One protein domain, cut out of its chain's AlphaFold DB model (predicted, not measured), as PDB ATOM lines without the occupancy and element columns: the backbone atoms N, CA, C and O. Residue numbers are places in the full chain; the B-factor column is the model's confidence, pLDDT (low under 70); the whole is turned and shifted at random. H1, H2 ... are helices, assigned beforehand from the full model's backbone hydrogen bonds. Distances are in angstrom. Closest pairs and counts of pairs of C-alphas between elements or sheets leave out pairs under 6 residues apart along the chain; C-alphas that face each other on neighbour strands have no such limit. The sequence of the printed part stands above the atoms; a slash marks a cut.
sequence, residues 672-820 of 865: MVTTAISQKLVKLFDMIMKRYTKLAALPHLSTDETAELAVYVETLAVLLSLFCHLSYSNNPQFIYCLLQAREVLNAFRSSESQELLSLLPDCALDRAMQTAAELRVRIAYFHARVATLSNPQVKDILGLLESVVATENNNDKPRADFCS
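This is residues 672 to 820 of the 865 residues of the protein "Dymeclin" of Coemansia reversa (strain ATCC 12441 / NRRL 1564) (UniProt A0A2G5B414). Three long helices, H1, H2 and H6, run lengthwise through an elongated body: H1 and H6 each pack on H2, and the short helices H3 and H4 fill the gap between H1 and H6. H7 lies across one end, packed on H3, tiny H5 sits near the other end, and the last stretch, residues 807 to 820, folds back from H7 along the length of the body. The printed part has 149 residues with seven named helices, H1 to H7 in order along the chain, and no named strand: the class is all helix. The whole is compact, with a radius of gyration of the C-alphas of 16.8 A, and spans 51 by 32 by 25 A.

H1, residues 675 to 695, begins at C-alpha 675 (200.180, 194.145, 192.322) and is 30.5 A long. H2, residues 703 to 728, is the longest helix, 38.2 A from C-alpha 703 at (172.301, 174.035, 174.904). H3 holds residues 732 to 740 and is 12.5 A long; H4, residues 742 to 745, and H5, residues 756 to 759, measure 5.2 A and 5.6 A. H6, residues 764 to 786, is 32.8 A long. H7, residues 794 to 806, is 18.2 A long and ends at C-alpha 806 (198.972, 191.579, 210.493).

H1 and H2 form a helical hairpin; they touch, closest at the C-alphas of Tyr 692 and Leu 709, 6.3 A, at a shallow tilt of 31 degrees, opposite ways. H1 touches H3 with residues 675 to 682 alone, closest at the C-alphas of Ser 678 and Phe 734, 5.0 A, at a steep tilt of 39 degrees. H2, with residues 713 to 724 alone, touches H6, closest at the C-alphas of Ala 717 and Ala 768, 3.9 A, the same way at a tilt of 36 degrees, only just steep. H1 and H6 are apart. H3 and H6 touch and are about perpendicular, at 81 degrees, with the C-alphas of Leu 739 and Ile 779 closest, 6.3 A. H4 touches H6, its closest C-alphas being Arg 742 and Ile 779, 7.2 A. H3 touches H7, closest at the C-alphas of Pro 732 and Leu 801, 5.4 A, at a steep tilt of 61 degrees. H5 touches no helix. Every O i to N i+4 pair is within hydrogen-bond range in H2, H3, H6 and H7, and 16 of 17 are in H1; H4 and H5 are too short for such a pair.

The two C-alphas farthest apart, those of Thr 703 and Ser 790, are 53.4 A apart. The printed part has no cut, and no link is long. The mean pLDDT of the printed part is 78.0; residues 749 to 764 and 809 to 820 are under 70.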
ATOM      1  N   MET A 672     202.239 186.438 199.312       71.44
ATOM      2  CA  MET A 672     202.844 187.588 198.629       71.44
ATOM      3  C   MET A 672     202.448 187.624 197.143       71.44
ATOM      4  O   MET A 672     203.260 187.407 196.236       71.44
ATOM      5  N   VAL A 673     201.170 187.901 196.882       82.12
ATOM      6  CA  VAL A 673     200.647 188.200 195.541       82.12
ATOM      7  C   VAL A 673     201.061 189.615 195.129       82.12
ATOM      8  O   VAL A 673     200.758 190.598 195.805       82.12
ATOM      9  N   THR A 674     201.737 189.745 193.985       83.88
ATOM     10  CA  THR A 674     202.163 191.055 193.462       83.88
ATOM     11  C   THR A 674     200.981 191.897 192.982       83.88
ATOM     12  O   THR A 674     199.930 191.379 192.593       83.88
ATOM     13  N   THR A 675     201.162 193.218 192.912       84.56
ATOM     14  CA  THR A 675     200.180 194.145 192.322       84.56
ATOM     15  C   THR A 675     199.840 193.764 190.874       84.56
ATOM     16  O   THR A 675     198.690 193.868 190.460       84.56
ATOM     17  N   ALA A 676     200.816 193.258 190.109       81.75
ATOM     18  CA  ALA A 676     200.620 192.821 188.727       81.75
ATOM     19  C   ALA A 676     199.686 191.602 188.617       81.75
ATOM     20  O   ALA A 676     198.781 191.601 187.784       81.75
ATOM     21  N   ILE A 677     199.859 190.588 189.476       83.75
ATOM     22  CA  ILE A 677     198.941 189.440 189.544       83.75
ATOM     23  C   ILE A 677     197.574 189.885 190.069       83.75
ATOM     24  O   ILE A 677     196.555 189.543 189.479       83.75
ATOM     25  N   SER A 678     197.544 190.721 191.108       88.06
ATOM     26  CA  SER A 678     196.307 191.253 191.695       88.06
ATOM     27  C   SER A 678     195.434 191.971 190.658       88.06
ATOM     28  O   SER A 678     194.245 191.684 190.530       88.06
ATOM     29  N   GLN A 679     196.033 192.847 189.844       86.56
ATOM     30  CA  GLN A 679     195.348 193.516 188.736       86.56
ATOM     31  C   GLN A 679     194.899 192.542 187.639       86.56
ATOM     32  O   GLN A 679     193.834 192.742 187.057       86.56
ATOM     33  N   LYS A 680     195.688 191.503 187.329       84.31
ATOM     34  CA  LYS A 680     195.296 190.472 186.358       84.31
ATOM     35  C   LYS A 680     194.080 189.672 186.846       84.31
ATOM     36  O   LYS A 680     193.135 189.529 186.079       84.31
ATOM     37  N   LEU A 681     194.072 189.207 188.099       87.38
ATOM     38  CA  LEU A 681     192.962 188.459 188.712       87.38
ATOM     39  C   LEU A 681     191.654 189.257 188.676       87.38
ATOM     40  O   LEU A 681     190.633 188.767 188.202       87.38
ATOM     41  N   VAL A 682     191.709 190.524 189.087       88.69
ATOM     42  CA  VAL A 682     190.569 191.449 189.030       88.69
ATOM     43  C   VAL A 682     190.063 191.651 187.592       88.69
ATOM     44  O   VAL A 682     188.855 191.634 187.362       88.69
ATOM     45  N   LYS A 683     190.962 191.790 186.605       86.19
ATOM     46  CA  LYS A 683     190.593 191.892 185.178       86.19
ATOM     47  C   LYS A 683     190.000 190.598 184.615       86.19
ATOM     48  O   LYS A 683     189.140 190.668 183.745       86.19
ATOM     49  N   LEU A 684     190.439 189.433 185.093       85.38
ATOM     50  CA  LEU A 684     189.854 188.144 184.717       85.38
ATOM     51  C   LEU A 684     188.413 188.036 185.230       85.38
ATOM     52  O   LEU A 684     187.519 187.742 184.442       85.38
ATOM     53  N   PHE A 685     188.181 188.360 186.505       88.19
ATOM     54  CA  PHE A 685     186.833 188.415 187.075       88.19
ATOM     55  C   PHE A 685     185.926 189.385 186.299       88.19
ATOM     56  O   PHE A 685     184.835 188.998 185.898       88.19
ATOM     57  N   ASP A 686     186.394 190.602 186.003       87.56
ATOM     58  CA  ASP A 686     185.677 191.587 185.176       87.56
ATOM     59  C   ASP A 686     185.342 191.061 183.762       87.56
ATOM     60  O   ASP A 686     184.231 191.255 183.265       87.56
ATOM     61  N   MET A 687     186.273 190.347 183.121       85.50
ATOM     62  CA  MET A 687     186.071 189.752 181.796       85.50
ATOM     63  C   MET A 687     185.010 188.639 181.808       85.50
ATOM     64  O   MET A 687     184.147 188.623 180.931       85.50
ATOM     65  N   ILE A 688     185.049 187.740 182.799       85.88
ATOM     66  CA  ILE A 688     184.061 186.659 182.954       85.88
ATOM     67  C   ILE A 688     182.699 187.243 183.331       85.88
ATOM     68  O   ILE A 688     181.699 186.911 182.700       85.88
ATOM     69  N   MET A 689     182.657 188.189 184.275       85.81
ATOM     70  CA  MET A 689     181.448 188.936 184.639       85.81
ATOM     71  C   MET A 689     180.758 189.533 183.410       85.81
ATOM     72  O   MET A 689     179.555 189.371 183.251       85.81
ATOM     73  N   LYS A 690     181.515 190.163 182.503       86.12
ATOM     74  CA  LYS A 690     180.999 190.757 181.256       86.12
ATOM     75  C   LYS A 690     180.575 189.744 180.186       86.12
ATOM     76  O   LYS A 690     179.950 190.152 179.205       86.12
ATOM     77  N   ARG A 691     180.929 188.461 180.324       83.12
ATOM     78  CA  ARG A 691     180.384 187.353 179.517       83.12
ATOM     79  C   ARG A 691     179.114 186.806 180.163       83.12
ATOM     80  O   ARG A 691     178.077 186.790 179.508       83.12
ATOM     81  N   TYR A 692     179.176 186.490 181.457       84.56
ATOM     82  CA  TYR A 692     178.042 186.069 182.280       84.56
ATOM     83  C   TYR A 692     176.845 187.026 182.150       84.56
ATOM     84  O   TYR A 692     175.773 186.592 181.750       84.56
ATOM     85  N   THR A 693     177.025 188.336 182.364       84.00
ATOM     86  CA  THR A 693     175.918 189.314 182.275       84.00
ATOM     87  C   THR A 693     175.372 189.526 180.863       84.00
ATOM     88  O   THR A 693     174.324 190.146 180.719       84.00
ATOM     89  N   LYS A 694     176.061 189.052 179.816       84.69
ATOM     90  CA  LYS A 694     175.534 189.062 178.443       84.69
ATOM     91  C   LYS A 694     174.716 187.814 178.145       84.69
ATOM     92  O   LYS A 694     173.647 187.945 177.569       84.69
ATOM     93  N   LEU A 695     175.202 186.639 178.550       81.62
ATOM     94  CA  LEU A 695     174.495 185.366 178.370       81.62
ATOM     95  C   LEU A 695     173.245 185.286 179.259       81.62
ATOM     96  O   LEU A 695     172.171 184.968 178.769       81.62
ATOM     97  N   ALA A 696     173.349 185.682 180.530       79.12
ATOM     98  CA  ALA A 696     172.222 185.723 181.467       79.12
ATOM     99  C   ALA A 696     171.154 186.788 181.129       79.12
ATOM    100  O   ALA A 696     170.105 186.817 181.760       79.12
ATOM    101  N   ALA A 697     171.416 187.667 180.153       82.06
ATOM    102  CA  ALA A 697     170.456 188.644 179.635       82.06
ATOM    103  C   ALA A 697     169.763 188.185 178.333       82.06
ATOM    104  O   ALA A 697     168.983 188.945 177.754       82.06
ATOM    105  N   LEU A 698     170.051 186.972 177.843       81.00
ATOM    106  CA  LEU A 698     169.349 186.378 176.706       81.00
ATOM    107  C   LEU A 698     168.030 185.742 177.184       81.00
ATOM    108  O   LEU A 698     168.048 184.982 178.150       81.00
ATOM    109  N   PRO A 699     166.886 186.000 176.521       74.12
ATOM    110  CA  PRO A 699     165.594 185.440 176.935       74.12
ATOM    111  C   PRO A 699     165.470 183.938 176.636       74.12
ATOM    112  O   PRO A 699     164.677 183.242 177.265       74.12
ATOM    113  N   HIS A 700     166.241 183.439 175.669       79.31
ATOM    114  CA  HIS A 700     166.347 182.032 175.299       79.31
ATOM    115  C   HIS A 700     167.827 181.728 175.055       79.31
ATOM    116  O   HIS A 700     168.483 182.484 174.336       79.31
ATOM    117  N   LEU A 701     168.339 180.649 175.646       77.62
ATOM    118  CA  LEU A 701     169.699 180.155 175.427       77.62
ATOM    119  C   LEU A 701     169.636 178.836 174.655       77.62
ATOM    120  O   LEU A 701     168.721 178.033 174.849       77.62
ATOM    121  N   SER A 702     170.633 178.595 173.809       82.00
ATOM    122  CA  SER A 702     170.934 177.256 173.295       82.00
ATOM    123  C   SER A 702     171.476 176.326 174.395       82.00
ATOM    124  O   SER A 702     171.835 176.763 175.494       82.00
ATOM    125  N   THR A 703     171.574 175.029 174.091       76.56
ATOM    126  CA  THR A 703     172.301 174.035 174.904       76.56
ATOM    127  C   THR A 703     173.711 174.513 175.243       76.56
ATOM    128  O   THR A 703     174.132 174.486 176.399       76.56
ATOM    129  N   ASP A 704     174.403 175.030 174.236       73.44
ATOM    130  CA  ASP A 704     175.824 175.348 174.276       73.44
ATOM    131  C   ASP A 704     176.059 176.630 175.086       73.44
ATOM    132  O   ASP A 704     176.965 176.695 175.913       73.44
ATOM    133  N   GLU A 705     175.189 177.632 174.924       81.06
ATOM    134  CA  GLU A 705     175.182 178.844 175.753       81.06
ATOM    135  C   GLU A 705     174.808 178.545 177.209       81.06
ATOM    136  O   GLU A 705     175.333 179.196 178.112       81.06
ATOM    137  N   THR A 706     173.946 177.553 177.458       77.50
ATOM    138  CA  THR A 706     173.601 177.106 178.819       77.50
ATOM    139  C   THR A 706     174.799 176.423 179.487       77.50
ATOM    140  O   THR A 706     175.101 176.703 180.650       77.50
ATOM    141  N   ALA A 707     175.553 175.605 178.744       74.56
ATOM    142  CA  ALA A 707     176.809 175.022 179.208       74.56
ATOM    143  C   ALA A 707     177.912 176.086 179.418       74.56
ATOM    144  O   ALA A 707     178.579 176.079 180.455       74.56
ATOM    145  N   GLU A 708     178.071 177.044 178.492       78.44
ATOM    146  CA  GLU A 708     179.012 178.172 178.621       78.44
ATOM    147  C   GLU A 708     178.669 179.024 179.864       78.44
ATOM    148  O   GLU A 708     179.553 179.374 180.653       78.44
ATOM    149  N   LEU A 709     177.376 179.287 180.106       81.00
ATOM    150  CA  LEU A 709     176.885 179.990 181.293       81.00
ATOM    151  C   LEU A 709     177.197 179.223 182.589       81.00
ATOM    152  O   LEU A 709     177.687 179.832 183.543       81.00
ATOM    153  N   ALA A 710     176.965 177.907 182.626       78.44
ATOM    154  CA  ALA A 710     177.254 177.071 183.793       78.44
ATOM    155  C   ALA A 710     178.746 177.102 184.173       78.44
ATOM    156  O   ALA A 710     179.083 177.292 185.345       78.44
ATOM    157  N   VAL A 711     179.641 177.004 183.181       78.31
ATOM    158  CA  VAL A 711     181.099 177.099 183.375       78.31
ATOM    159  C   VAL A 711     181.505 178.475 183.914       78.31
ATOM    160  O   VAL A 711     182.333 178.556 184.825       78.31
ATOM    161  N   TYR A 712     180.906 179.567 183.424       83.00
ATOM    162  CA  TYR A 712     181.178 180.900 183.974       83.00
ATOM    163  C   TYR A 712     180.637 181.083 185.399       83.00
ATOM    164  O   TYR A 712     181.317 181.714 186.207       83.00
ATOM    165  N   VAL A 713     179.470 180.529 185.744       81.12
ATOM    166  CA  VAL A 713     178.924 180.579 187.116       81.12
ATOM    167  C   VAL A 713     179.820 179.817 188.095       81.12
ATOM    168  O   VAL A 713     180.193 180.370 189.133       81.12
ATOM    169  N   GLU A 714     180.229 178.594 187.746       79.69
ATOM    170  CA  GLU A 714     181.200 177.799 188.511       79.69
ATOM    171  C   GLU A 714     182.510 178.581 188.713       79.69
ATOM    172  O   GLU A 714     182.996 178.740 189.834       79.69
ATOM    173  N   THR A 715     183.029 179.179 187.640       82.38
ATOM    174  CA  THR A 715     184.261 179.976 187.670       82.38
ATOM    175  C   THR A 715     184.149 181.221 188.550       82.38
ATOM    176  O   THR A 715     185.069 181.518 189.314       82.38
ATOM    177  N   LEU A 716     183.033 181.954 188.483       84.94
ATOM    178  CA  LEU A 716     182.802 183.126 189.329       84.94
ATOM    179  C   LEU A 716     182.732 182.730 190.810       84.94
ATOM    180  O   LEU A 716     183.361 183.398 191.630       84.94
ATOM    181  N   ALA A 717     182.062 181.622 191.152       81.94
ATOM    182  CA  ALA A 717     181.998 181.100 192.521       81.94
ATOM    183  C   ALA A 717     183.395 180.825 193.104       81.94
ATOM    184  O   ALA A 717     183.705 181.207 194.238       81.94
ATOM    185  N   VAL A 718     184.261 180.203 192.303       83.38
ATOM    186  CA  VAL A 718     185.621 179.809 192.690       83.38
ATOM    187  C   VAL A 718     186.552 181.018 192.775       83.38
ATOM    188  O   VAL A 718     187.280 181.156 193.758       83.38
ATOM    189  N   LEU A 719     186.494 181.945 191.812       86.81
ATOM    190  CA  LEU A 719     187.261 183.193 191.875       86.81
ATOM    191  C   LEU A 719     186.854 184.050 193.080       86.81
ATOM    192  O   LEU A 719     187.729 184.586 193.751       86.81
ATOM    193  N   LEU A 720     185.562 184.140 193.412       87.12
ATOM    194  CA  LEU A 720     185.093 184.857 194.605       87.12
ATOM    195  C   LEU A 720     185.582 184.200 195.902       87.12
ATOM    196  O   LEU A 720     186.072 184.897 196.789       87.12
ATOM    197  N   SER A 721     185.548 182.868 195.976       84.94
ATOM    198  CA  SER A 721     186.106 182.094 197.097       84.94
ATOM    199  C   SER A 721     187.613 182.344 197.265       84.94
ATOM    200  O   SER A 721     188.091 182.627 198.366       84.94
ATOM    201  N   LEU A 722     188.362 182.336 196.156       86.19
ATOM    202  CA  LEU A 722     189.787 182.667 196.130       86.19
ATOM    203  C   LEU A 722     190.046 184.132 196.518       86.19
ATOM    204  O   LEU A 722     191.022 184.415 197.208       86.19
ATOM    205  N   PHE A 723     189.178 185.067 196.128       88.25
ATOM    206  CA  PHE A 723     189.307 186.483 196.483       88.25
ATOM    207  C   PHE A 723     189.047 186.717 197.979       88.25
ATOM    208  O   PHE A 723     189.799 187.472 198.604       88.25
ATOM    209  N   CYS A 724     188.062 186.035 198.580       84.38
ATOM    210  CA  CYS A 724     187.911 185.981 200.037       84.38
ATOM    211  C   CYS A 724     189.214 185.488 200.676       84.38
ATOM    212  O   CYS A 724     189.833 186.235 201.437       84.38
ATOM    213  N   HIS A 725     189.685 184.293 200.297       82.56
ATOM    214  CA  HIS A 725     190.887 183.687 200.868       82.56
ATOM    215  C   HIS A 725     192.132 184.590 200.756       82.56
ATOM    216  O   HIS A 725     192.756 184.909 201.767       82.56
ATOM    217  N   LEU A 726     192.462 185.093 199.561       84.44
ATOM    218  CA  LEU A 726     193.615 185.978 199.348       84.44
ATOM    219  C   LEU A 726     193.536 187.269 200.179       84.44
ATOM    220  O   LEU A 726     194.567 187.756 200.646       84.44
ATOM    221  N   SER A 727     192.329 187.804 200.405       81.88
ATOM    222  CA  SER A 727     192.110 188.975 201.265       81.88
ATOM    223  C   SER A 727     192.258 188.682 202.766       81.88
ATOM    224  O   SER A 727     192.389 189.616 203.559       81.88
ATOM    225  N   TYR A 728     192.227 187.412 203.180       77.75
ATOM    226  CA  TYR A 728     192.555 186.979 204.541       77.75
ATOM    227  C   TYR A 728     194.043 186.625 204.687       77.75
ATOM    228  O   TYR A 728     194.639 186.980 205.697       77.75
ATOM    229  N   SER A 729     194.665 186.022 203.668       72.38
ATOM    230  CA  SER A 729     196.043 185.493 203.688       72.38
ATOM    231  C   SER A 729     197.157 186.548 203.531       72.38
ATOM    232  O   SER A 729     198.153 186.316 202.853       72.38
ATOM    233  N   ASN A 730     197.001 187.714 204.169       74.06
ATOM    234  CA  ASN A 730     197.998 188.794 204.248       74.06
ATOM    235  C   ASN A 730     198.525 189.350 202.906       74.06
ATOM    236  O   ASN A 730     199.701 189.685 202.792       74.06
ATOM    237  N   ASN A 731     197.650 189.512 201.903       85.19
ATOM    238  CA  ASN A 731     197.991 190.135 200.617       85.19
ATOM    239  C   ASN A 731     197.510 191.608 200.532       85.19
ATOM    240  O   ASN A 731     196.465 191.880 199.930       85.19
ATOM    241  N   PRO A 732     198.248 192.601 201.074       86.44
ATOM    242  CA  PRO A 732     197.835 194.013 201.074       86.44
ATOM    243  C   PRO A 732     197.710 194.595 199.658       86.44
ATOM    244  O   PRO A 732     196.791 195.363 199.379       86.44
ATOM    245  N   GLN A 733     198.581 194.172 198.734       88.00
ATOM    246  CA  GLN A 733     198.532 194.540 197.313       88.00
ATOM    247  C   GLN A 733     197.234 194.072 196.643       88.00
ATOM    248  O   GLN A 733     196.651 194.790 195.830       88.00
ATOM    249  N   PHE A 734     196.756 192.883 197.017       89.56
ATOM    250  CA  PHE A 734     195.519 192.322 196.491       89.56
ATOM    251  C   PHE A 734     194.296 193.068 197.031       89.56
ATOM    252  O   PHE A 734     193.435 193.478 196.252       89.56
ATOM    253  N   ILE A 735     194.264 193.351 198.338       89.12
ATOM    254  CA  ILE A 735     193.208 194.158 198.971       89.12
ATOM    255  C   ILE A 735     193.157 195.568 198.364       89.12
ATOM    256  O   ILE A 735     192.073 196.080 198.087       89.12
ATOM    257  N   TYR A 736     194.311 196.179 198.074       90.81
ATOM    258  CA  TYR A 736     194.380 197.465 197.377       90.81
ATOM    259  C   TYR A 736     193.738 197.410 195.977       90.81
ATOM    260  O   TYR A 736     192.943 198.285 195.628       90.81
ATOM    261  N   CYS A 737     193.998 196.359 195.192       90.38
ATOM    262  CA  CYS A 737     193.345 196.164 193.894       90.38
ATOM    263  C   CYS A 737     191.839 195.852 194.006       90.38
ATOM    264  O   CYS A 737     191.065 196.352 193.189       90.38
ATOM    265  N   LEU A 738     191.396 195.101 195.023       89.44
ATOM    266  CA  LEU A 738     189.967 194.897 195.303       89.44
ATOM    267  C   LEU A 738     189.255 196.221 195.628       89.44
ATOM    268  O   LEU A 738     188.156 196.461 195.132       89.44
ATOM    269  N   LEU A 739     189.884 197.102 196.413       89.25
ATOM    270  CA  LEU A 739     189.344 198.429 196.736       89.25
ATOM    271  C   LEU A 739     189.190 199.309 195.487       89.25
ATOM    272  O   LEU A 739     188.168 199.981 195.344       89.25
ATOM    273  N   GLN A 740     190.156 199.267 194.561       88.56
ATOM    274  CA  GLN A 740     190.058 199.949 193.263       88.56
ATOM    275  C   GLN A 740     188.917 199.396 192.388       88.56
ATOM    276  O   GLN A 740     188.280 200.158 191.666       88.56
ATOM    277  N   ALA A 741     188.634 198.091 192.459       85.44
ATOM    278  CA  ALA A 741     187.637 197.411 191.626       85.44
ATOM    279  C   ALA A 741     186.302 197.103 192.331       85.44
ATOM    280  O   ALA A 741     185.479 196.346 191.809       85.44
ATOM    281  N   ARG A 742     186.052 197.728 193.490       86.19
ATOM    282  CA  ARG A 742     184.842 197.557 194.319       86.19
ATOM    283  C   ARG A 742     183.529 197.639 193.523       86.19
ATOM    284  O   ARG A 742     182.562 196.966 193.854       86.19
ATOM    285  N   GLU A 743     183.487 198.458 192.471       84.38
ATOM    286  CA  GLU A 743     182.290 198.697 191.655       84.38
ATOM    287  C   GLU A 743     181.970 197.516 190.727       84.38
ATOM    288  O   GLU A 743     180.801 197.158 190.601       84.38
ATOM    289  N   VAL A 744     182.988 196.821 190.201       80.31
ATOM    290  CA  VAL A 744     182.821 195.561 189.450       80.31
ATOM    291  C   VAL A 744     182.256 194.471 190.368       80.31
ATOM    292  O   VAL A 744     181.297 193.783 190.024       80.31
ATOM    293  N   LEU A 745     182.788 194.366 191.588       78.12
ATOM    294  CA  LEU A 745     182.330 193.400 192.594       78.12
ATOM    295  C   LEU A 745     180.932 193.738 193.145       78.12
ATOM    296  O   LEU A 745     180.201 192.843 193.564       78.12
ATOM    297  N   ASN A 746     180.509 195.004 193.094       79.62
ATOM    298  CA  ASN A 746     179.154 195.451 193.443       79.62
ATOM    299  C   ASN A 746     178.132 195.331 192.292       79.62
ATOM    300  O   ASN A 746     176.939 195.567 192.521       79.62
ATOM    301  N   ALA A 747     178.574 194.960 191.084       77.69
ATOM    302  CA  ALA A 747     177.715 194.741 189.917       77.69
ATOM    303  C   ALA A 747     177.126 193.316 189.846       77.69
ATOM    304  O   ALA A 747     176.071 193.134 189.248       77.69
ATOM    305  N   PHE A 748     177.751 192.319 190.488       75.12
ATOM    306  CA  PHE A 748     177.253 190.933 190.564       75.12
ATOM    307  C   PHE A 748     176.031 190.811 191.501       75.12
ATOM    308  O   PHE A 748     176.148 190.424 192.665       75.12
ATOM    309  N   ARG A 749     174.861 191.255 191.036       67.12
ATOM    310  CA  ARG A 749     173.618 191.337 191.823       67.12
ATOM    311  C   ARG A 749     172.648 190.207 191.484       67.12
ATOM    312  O   ARG A 749     172.687 189.652 190.397       67.12
ATOM    313  N   SER A 750     171.765 189.908 192.431       56.72
ATOM    314  CA  SER A 750     170.829 188.776 192.428       56.72
ATOM    315  C   SER A 750     169.490 189.055 191.723       56.72
ATOM    316  O   SER A 750     168.464 188.504 192.117       56.72
ATOM    317  N   SER A 751     169.450 189.987 190.770       50.91
ATOM    318  CA  SER A 751     168.214 190.443 190.120       50.91
ATOM    319  C   SER A 751     168.052 189.826 188.733       50.91
ATOM    320  O   SER A 751     168.992 189.875 187.949       50.91
ATOM    321  N   GLU A 752     166.839 189.343 188.436       46.94
ATOM    322  CA  GLU A 752     166.397 188.897 187.100       46.94
ATOM    323  C   GLU A 752     167.070 187.602 186.594       46.94
ATOM    324  O   GLU A 752     167.522 187.504 185.460       46.94
ATOM    325  N   SER A 753     167.124 186.563 187.441       48.81
ATOM    326  CA  SER A 753     167.598 185.219 187.036       48.81
ATOM    327  C   SER A 753     166.808 184.042 187.635       48.81
ATOM    328  O   SER A 753     167.267 182.907 187.566       48.81
ATOM    329  N   GLN A 754     165.622 184.265 188.221       48.41
ATOM    330  CA  GLN A 754     164.869 183.196 188.910       48.41
ATOM    331  C   GLN A 754     164.346 182.079 187.989       48.41
ATOM    332  O   GLN A 754     164.189 180.959 188.459       48.41
ATOM    333  N   GLU A 755     164.129 182.339 186.697       51.88
ATOM    334  CA  GLU A 755     163.808 181.279 185.725       51.88
ATOM    335  C   GLU A 755     165.077 180.518 185.295       51.88
ATOM    336  O   GLU A 755     165.088 179.287 185.299       51.88
ATOM    337  N   LEU A 756     166.185 181.232 185.048       51.81
ATOM    338  CA  LEU A 756     167.507 180.649 184.752       51.81
ATOM    339  C   LEU A 756     168.049 179.756 185.883       51.81
ATOM    340  O   LEU A 756     168.768 178.798 185.601       51.81
ATOM    341  N   LEU A 757     167.685 180.027 187.144       50.78
ATOM    342  CA  LEU A 757     168.031 179.175 188.291       50.78
ATOM    343  C   LEU A 757     167.597 177.713 188.090       50.78
ATOM    344  O   LEU A 757     168.294 176.820 188.553       50.78
ATOM    345  N   SER A 758     166.489 177.461 187.384       54.06
ATOM    346  CA  SER A 758     165.938 176.109 187.187       54.06
ATOM    347  C   SER A 758     166.714 175.226 186.194       54.06
ATOM    348  O   SER A 758     166.399 174.046 186.055       54.06
ATOM    349  N   LEU A 759     167.713 175.787 185.501       52.81
ATOM    350  CA  LEU A 759     168.501 175.114 184.458       52.81
ATOM    351  C   LEU A 759     169.978 174.912 184.842       52.81
ATOM    352  O   LEU A 759     170.758 174.388 184.048       52.81
ATOM    353  N   LEU A 760     170.381 175.342 186.040       57.41
ATOM    354  CA  LEU A 760     171.758 175.282 186.535       57.41
ATOM    355  C   LEU A 760     171.828 174.423 187.810       57.41
ATOM    356  O   LEU A 760     170.875 174.413 188.582       57.41
ATOM    357  N   PRO A 761     172.945 173.719 188.082       55.97
ATOM    358  CA  PRO A 761     173.060 172.882 189.275       55.97
ATOM    359  C   PRO A 761     172.955 173.720 190.563       55.97
ATOM    360  O   PRO A 761     173.803 174.586 190.813       55.97
ATOM    361  N   ASP A 762     171.953 173.397 191.395       53.78
ATOM    362  CA  ASP A 762     171.339 174.206 192.476       53.78
ATOM    363  C   ASP A 762     172.279 174.851 193.516       53.78
ATOM    364  O   ASP A 762     171.853 175.647 194.346       53.78
ATOM    365  N   CYS A 763     173.567 174.509 193.528       64.69
ATOM    366  CA  CYS A 763     174.518 174.937 194.554       64.69
ATOM    367  C   CYS A 763     175.626 175.880 194.058       64.69
ATOM    368  O   CYS A 763     176.389 176.384 194.882       64.69
ATOM    369  N   ALA A 764     175.802 176.092 192.749       67.75
ATOM    370  CA  ALA A 764     176.933 176.880 192.238       67.75
ATOM    371  C   ALA A 764     176.710 178.397 192.390       67.75
ATOM    372  O   ALA A 764     177.555 179.101 192.951       67.75
ATOM    373  N   LEU A 765     175.553 178.889 191.935       75.44
ATOM    374  CA  LEU A 765     175.214 180.314 191.940       75.44
ATOM    375  C   LEU A 765     174.997 180.855 193.364       75.44
ATOM    376  O   LEU A 765     175.514 181.922 193.695       75.44
ATOM    377  N   ASP A 766     174.335 180.085 194.228       75.88
ATOM    378  CA  ASP A 766     174.119 180.447 195.634       75.88
ATOM    379  C   ASP A 766     175.439 180.568 196.409       75.88
ATOM    380  O   ASP A 766     175.655 181.560 197.112       75.88
ATOM    381  N   ARG A 767     176.383 179.632 196.209       75.69
ATOM    382  CA  ARG A 767     177.743 179.739 196.773       75.69
ATOM    383  C   ARG A 767     178.468 180.993 196.276       75.69
ATOM    384  O   ARG A 767     179.097 181.678 197.083       75.69
ATOM    385  N   ALA A 768     178.349 181.332 194.988       78.06
ATOM    386  CA  ALA A 768     178.917 182.565 194.433       78.06
ATOM    387  C   ALA A 768     178.296 183.825 195.059       78.06
ATOM    388  O   ALA A 768     179.005 184.768 195.409       78.06
ATOM    389  N   MET A 769     176.973 183.856 195.224       80.94
ATOM    390  CA  MET A 769     176.276 184.982 195.849       80.94
ATOM    391  C   MET A 769     176.646 185.139 197.329       80.94
ATOM    392  O   MET A 769     176.831 186.268 197.792       80.94
ATOM    393  N   GLN A 770     176.819 184.032 198.055       81.94
ATOM    394  CA  GLN A 770     177.228 184.037 199.460       81.94
ATOM    395  C   GLN A 770     178.662 184.563 199.644       81.94
ATOM    396  O   GLN A 770     178.872 185.472 200.452       81.94
ATOM    397  N   THR A 771     179.642 184.082 198.867       82.69
ATOM    398  CA  THR A 771     181.027 184.593 198.947       82.69
ATOM    399  C   THR A 771     181.153 186.020 198.412       82.69
ATOM    400  O   THR A 771     181.887 186.825 198.986       82.69
ATOM    401  N   ALA A 772     180.367 186.417 197.403       85.25
ATOM    402  CA  ALA A 772     180.277 187.821 196.988       85.25
ATOM    403  C   ALA A 772     179.753 188.739 198.107       85.25
ATOM    404  O   ALA A 772     180.212 189.877 198.231       85.25
ATOM    405  N   ALA A 773     178.802 188.277 198.925       84.75
ATOM    406  CA  ALA A 773     178.297 189.041 200.063       84.75
ATOM    407  C   ALA A 773     179.360 189.201 201.167       84.75
ATOM    408  O   ALA A 773     179.577 190.319 201.641       84.75
ATOM    409  N   GLU A 774     180.078 188.129 201.519       85.00
ATOM    410  CA  GLU A 774     181.204 188.174 202.466       85.00
ATOM    411  C   GLU A 774     182.308 189.136 201.989       85.00
ATOM    412  O   GLU A 774     182.716 190.050 202.716       85.00
ATOM    413  N   LEU A 775     182.736 188.995 200.729       86.94
ATOM    414  CA  LEU A 775     183.789 189.815 200.133       86.94
ATOM    415  C   LEU A 775     183.427 191.309 200.140       86.94
ATOM    416  O   LEU A 775     184.286 192.150 200.407       86.94
ATOM    417  N   ARG A 776     182.151 191.658 199.921       87.69
ATOM    418  CA  ARG A 776     181.656 193.045 200.030       87.69
ATOM    419  C   ARG A 776     181.768 193.600 201.442       87.69
ATOM    420  O   ARG A 776     182.203 194.741 201.591       87.69
ATOM    421  N   VAL A 777     181.419 192.822 202.469       87.50
ATOM    422  CA  VAL A 777     181.574 193.239 203.876       87.50
ATOM    423  C   VAL A 777     183.051 193.499 204.188       87.50
ATOM    424  O   VAL A 777     183.389 194.537 204.762       87.50
ATOM    425  N   ARG A 778     183.950 192.618 203.731       85.31
ATOM    426  CA  ARG A 778     185.400 192.779 203.919       85.31
ATOM    427  C   ARG A 778     185.968 193.993 203.172       85.31
ATOM    428  O   ARG A 778     186.740 194.757 203.753       85.31
ATOM    429  N   ILE A 779     185.540 194.235 201.931       88.00
ATOM    430  CA  ILE A 779     185.915 195.427 201.150       88.00
ATOM    431  C   ILE A 779     185.390 196.711 201.808       88.00
ATOM    432  O   ILE A 779     186.137 197.684 201.909       88.00
ATOM    433  N   ALA A 780     184.149 196.725 202.303       88.12
ATOM    434  CA  ALA A 780     183.573 197.880 202.995       88.12
ATOM    435  C   ALA A 780     184.344 198.228 204.281       88.12
ATOM    436  O   ALA A 780     184.629 199.400 204.532       88.12
ATOM    437  N   TYR A 781     184.751 197.216 205.051       88.38
ATOM    438  CA  TYR A 781     185.585 197.369 206.244       88.38
ATOM    439  C   TYR A 781     186.964 197.979 205.931       88.38
ATOM    440  O   TYR A 781     187.356 198.967 206.562       88.38
ATOM    441  N   PHE A 782     187.683 197.468 204.923       88.31
ATOM    442  CA  PHE A 782     188.962 198.066 204.518       88.31
ATOM    443  C   PHE A 782     188.783 199.474 203.941       88.31
ATOM    444  O   PHE A 782     189.566 200.365 204.268       88.31
ATOM    445  N   HIS A 783     187.732 199.713 203.155       89.62
ATOM    446  CA  HIS A 783     187.419 201.038 202.621       89.62
ATOM    447  C   HIS A 783     187.163 202.057 203.740       89.62
ATOM    448  O   HIS A 783     187.696 203.163 203.691       89.62
ATOM    449  N   ALA A 784     186.405 201.680 204.775       89.38
ATOM    450  CA  ALA A 784     186.151 202.531 205.935       89.38
ATOM    451  C   ALA A 784     187.441 202.882 206.698       89.38
ATOM    452  O   ALA A 784     187.607 204.028 207.108       89.38
ATOM    453  N   ARG A 785     188.384 201.935 206.837       87.56
ATOM    454  CA  ARG A 785     189.707 202.214 207.423       87.56
ATOM    455  C   ARG A 785     190.557 203.130 206.537       87.56
ATOM    456  O   ARG A 785     191.135 204.075 207.057       87.56
ATOM    457  N   VAL A 786     190.619 202.896 205.224       88.50
ATOM    458  CA  VAL A 786     191.393 203.744 204.292       88.50
ATOM    459  C   VAL A 786     190.834 205.172 204.231       88.50
ATOM    460  O   VAL A 786     191.604 206.123 204.134       88.50
ATOM    461  N   ALA A 787     189.518 205.341 204.380       87.44
ATOM    462  CA  ALA A 787     188.858 206.646 204.422       87.44
ATOM    463  C   ALA A 787     189.183 207.500 205.670       87.44
ATOM    464  O   ALA A 787     188.816 208.672 205.692       87.44
ATOM    465  N   THR A 788     189.871 206.969 206.693       87.88
ATOM    466  CA  THR A 788     190.366 207.792 207.818       87.88
ATOM    467  C   THR A 788     191.666 208.534 207.490       87.88
ATOM    468  O   THR A 788     192.038 209.470 208.200       87.88
ATOM    469  N   LEU A 789     192.359 208.152 206.411       87.19
ATOM    470  CA  LEU A 789     193.591 208.802 205.980       87.19
ATOM    471  C   LEU A 789     193.287 210.110 205.235       87.19
ATOM    472  O   LEU A 789     192.526 210.140 204.268       87.19
ATOM    473  N   SER A 790     193.934 211.200 205.645       79.69
ATOM    474  CA  SER A 790     193.803 212.501 204.982       79.69
ATOM    475  C   SER A 790     194.759 212.614 203.792       79.69
ATOM    476  O   SER A 790     195.962 212.760 203.978       79.69
ATOM    477  N   ASN A 791     194.208 212.585 202.574       80.00
ATOM    478  CA  ASN A 791     194.931 212.729 201.299       80.00
ATOM    479  C   ASN A 791     196.127 211.746 201.106       80.00
ATOM    480  O   ASN A 791     197.243 212.190 200.816       80.00
ATOM    481  N   PRO A 792     195.927 210.424 201.294       85.44
ATOM    482  CA  PRO A 792     197.012 209.445 201.368       85.44
ATOM    483  C   PRO A 792     197.699 209.162 200.029       85.44
ATOM    484  O   PRO A 792     197.063 209.090 198.977       85.44
ATOM    485  N   GLN A 793     198.998 208.872 200.089       87.69
ATOM    486  CA  GLN A 793     199.735 208.231 199.004       87.69
ATOM    487  C   GLN A 793     199.520 206.712 199.014       87.69
ATOM    488  O   GLN A 793     199.167 206.115 200.031       87.69
ATOM    489  N   VAL A 794     199.813 206.048 197.890       85.69
ATOM    490  CA  VAL A 794     199.688 204.579 197.755       85.69
ATOM    491  C   VAL A 794     200.485 203.830 198.835       85.69
ATOM    492  O   VAL A 794     200.017 202.818 199.348       85.69
ATOM    493  N   LYS A 795     201.651 204.358 199.233       86.81
ATOM    494  CA  LYS A 795     202.471 203.805 200.322       86.81
ATOM    495  C   LYS A 795     201.759 203.848 201.679       86.81
ATOM    496  O   LYS A 795     201.868 202.894 202.441       86.81
ATOM    497  N   ASP A 796     201.021 204.917 201.962       87.44
ATOM    498  CA  ASP A 796     200.322 205.109 203.238       87.44
ATOM    499  C   ASP A 796     199.113 204.166 203.330       87.44
ATOM    500  O   ASP A 796     198.858 203.567 204.373       87.44
ATOM    501  N   ILE A 797     198.417 203.965 202.202       88.94
ATOM    502  CA  ILE A 797     197.332 202.982 202.077       88.94
ATOM    503  C   ILE A 797     197.874 201.560 202.277       88.94
ATOM    504  O   ILE A 797     197.301 200.797 203.050       88.94
ATOM    505  N   LEU A 798     198.979 201.198 201.615       87.38
ATOM    506  CA  LEU A 798     199.578 199.865 201.743       87.38
ATOM    507  C   LEU A 798     200.091 199.594 203.163       87.38
ATOM    508  O   LEU A 798     199.755 198.554 203.718       87.38
ATOM    509  N   GLY A 799     200.798 200.543 203.786       85.69
ATOM    510  CA  GLY A 799     201.259 200.407 205.173       85.69
ATOM    511  C   GLY A 799     200.107 200.300 206.181       85.69
ATOM    512  O   GLY A 799     200.192 199.533 207.144       85.69
ATOM    513  N   LEU A 800     198.984 200.989 205.935       89.06
ATOM    514  CA  LEU A 800     197.759 200.773 206.704       89.06
ATOM    515  C   LEU A 800     197.244 199.339 206.506       89.06
ATOM    516  O   LEU A 800     197.036 198.644 207.498       89.06
ATOM    517  N   LEU A 801     197.069 198.874 205.265       88.25
ATOM    518  CA  LEU A 801     196.570 197.523 204.975       88.25
ATOM    519  C   LEU A 801     197.463 196.427 205.583       88.25
ATOM    520  O   LEU A 801     196.939 195.509 206.210       88.25
ATOM    521  N   GLU A 802     198.787 196.558 205.473       86.12
ATOM    522  CA  GLU A 802     199.783 195.680 206.106       86.12
ATOM    523  C   GLU A 802     199.579 195.602 207.624       86.12
ATOM    524  O   GLU A 802     199.457 194.507 208.176       86.12
ATOM    525  N   SER A 803     199.462 196.750 208.304       84.75
ATOM    526  CA  SER A 803     199.245 196.776 209.758       84.75
ATOM    527  C   SER A 803     197.895 196.181 210.180       84.75
ATOM    528  O   SER A 803     197.819 195.523 211.216       84.75
ATOM    529  N   VAL A 804     196.835 196.352 209.379       83.75
ATOM    530  CA  VAL A 804     195.514 195.782 209.681       83.75
ATOM    531  C   VAL A 804     195.534 194.263 209.541       83.75
ATOM    532  O   VAL A 804     195.140 193.574 210.482       83.75
ATOM    533  N   VAL A 805     196.013 193.713 208.420       79.25
ATOM    534  CA  VAL A 805     195.953 192.254 208.211       79.25
ATOM    535  C   VAL A 805     196.934 191.511 209.121       79.25
ATOM    536  O   VAL A 805     196.584 190.453 209.641       79.25
ATOM    537  N   ALA A 806     198.083 192.110 209.459       75.50
ATOM    538  CA  ALA A 806     198.972 191.579 210.493       75.50
ATOM    539  C   ALA A 806     198.267 191.379 211.854       75.50
ATOM    540  O   ALA A 806     198.601 190.441 212.575       75.50
ATOM    541  N   THR A 807     197.257 192.197 212.192       74.69
ATOM    542  CA  THR A 807     196.442 192.018 213.414       74.69
ATOM    543  C   THR A 807     195.287 191.012 213.280       74.69
ATOM    544  O   THR A 807     194.683 190.656 214.288       74.69
ATOM    545  N   GLU A 808     194.981 190.515 212.076       70.88
ATOM    546  CA  GLU A 808     193.853 189.597 211.807       70.88
ATOM    547  C   GLU A 808     194.255 188.125 211.590       70.88
ATOM    548  O   GLU A 808     193.376 187.262 211.468       70.88
ATOM    549  N   ASN A 809     195.558 187.832 211.529       60.03
ATOM    550  CA  ASN A 809     196.120 186.536 211.120       60.03
ATOM    551  C   ASN A 809     195.994 185.388 212.149       60.03
ATOM    552  O   ASN A 809     196.429 184.279 211.859       60.03
ATOM    553  N   ASN A 810     195.407 185.610 213.331       50.19
ATOM    554  CA  ASN A 810     195.386 184.617 214.422       50.19
ATOM    555  C   ASN A 810     194.222 183.603 214.387       50.19
ATOM    556  O   ASN A 810     194.150 182.752 215.269       50.19
ATOM    557  N   ASN A 811     193.321 183.676 213.402       52.69
ATOM    558  CA  ASN A 811     192.184 182.754 213.285       52.69
ATOM    559  C   ASN A 811     192.281 181.938 211.992       52.69
ATOM    560  O   ASN A 811     192.302 182.533 210.909       52.69
ATOM    561  N   ASP A 812     192.231 180.606 212.107       53.22
ATOM    562  CA  ASP A 812     191.978 179.707 210.976       53.22
ATOM    563  C   ASP A 812     190.678 180.098 210.260       53.22
ATOM    564  O   ASP A 812     189.657 180.398 210.888       53.22
ATOM    565  N   LYS A 813     190.731 180.124 208.927       58.47
ATOM    566  CA  LYS A 813     189.658 180.586 208.037       58.47
ATOM    567  C   LYS A 813     189.532 179.644 206.837       58.47
ATOM    568  O   LYS A 813     190.521 178.995 206.482       58.47
ATOM    569  N   PRO A 814     188.339 179.549 206.218       53.09
ATOM    570  CA  PRO A 814     188.107 178.636 205.106       53.09
ATOM    571  C   PRO A 814     189.079 178.882 203.944       53.09
ATOM    572  O   PRO A 814     189.483 180.012 203.644       53.09
ATOM    573  N   ARG A 815     189.471 177.784 203.300       59.25
ATOM    574  CA  ARG A 815     190.285 177.783 202.083       59.25
ATOM    575  C   ARG A 815     189.372 177.851 200.864       59.25
ATOM    576  O   ARG A 815     188.186 177.540 200.946       59.25
ATOM    577  N   ALA A 816     189.927 178.279 199.736       59.22
ATOM    578  CA  ALA A 816     189.238 178.162 198.460       59.22
ATOM    579  C   ALA A 816     189.359 176.713 197.968       59.22
ATOM    580  O   ALA A 816     190.308 176.372 197.267       59.22
ATOM    581  N   ASP A 817     188.428 175.858 198.387       53.88
ATOM    582  CA  ASP A 817     188.414 174.448 198.002       53.88
ATOM    583  C   ASP A 817     187.687 174.289 196.655       53.88
ATOM    584  O   ASP A 817     186.474 174.487 196.556       53.88
ATOM    585  N   PHE A 818     188.432 173.933 195.604       57.06
ATOM    586  CA  PHE A 818     187.884 173.542 194.305       57.06
ATOM    587  C   PHE A 818     188.231 172.079 194.040       57.06
ATOM    588  O   PHE A 818     189.403 171.716 194.041       57.06
ATOM    589  N   CYS A 819     187.217 171.237 193.833       46.34
ATOM    590  CA  CYS A 819     187.424 169.810 193.618       46.34
ATOM    591  C   CYS A 819     187.354 169.488 192.124       46.34
ATOM    592  O   CYS A 819     186.291 169.191 191.578       46.34
ATOM    593  N   SER A 820     188.505 169.564 191.462       48.56
ATOM    594  CA  SER A 820     188.710 169.104 190.090       48.56
ATOM    595  C   SER A 820     188.736 167.574 190.028       48.56
ATOM    596  O   SER A 820     189.771 166.969 189.771       48.56
TER     597      SER A 820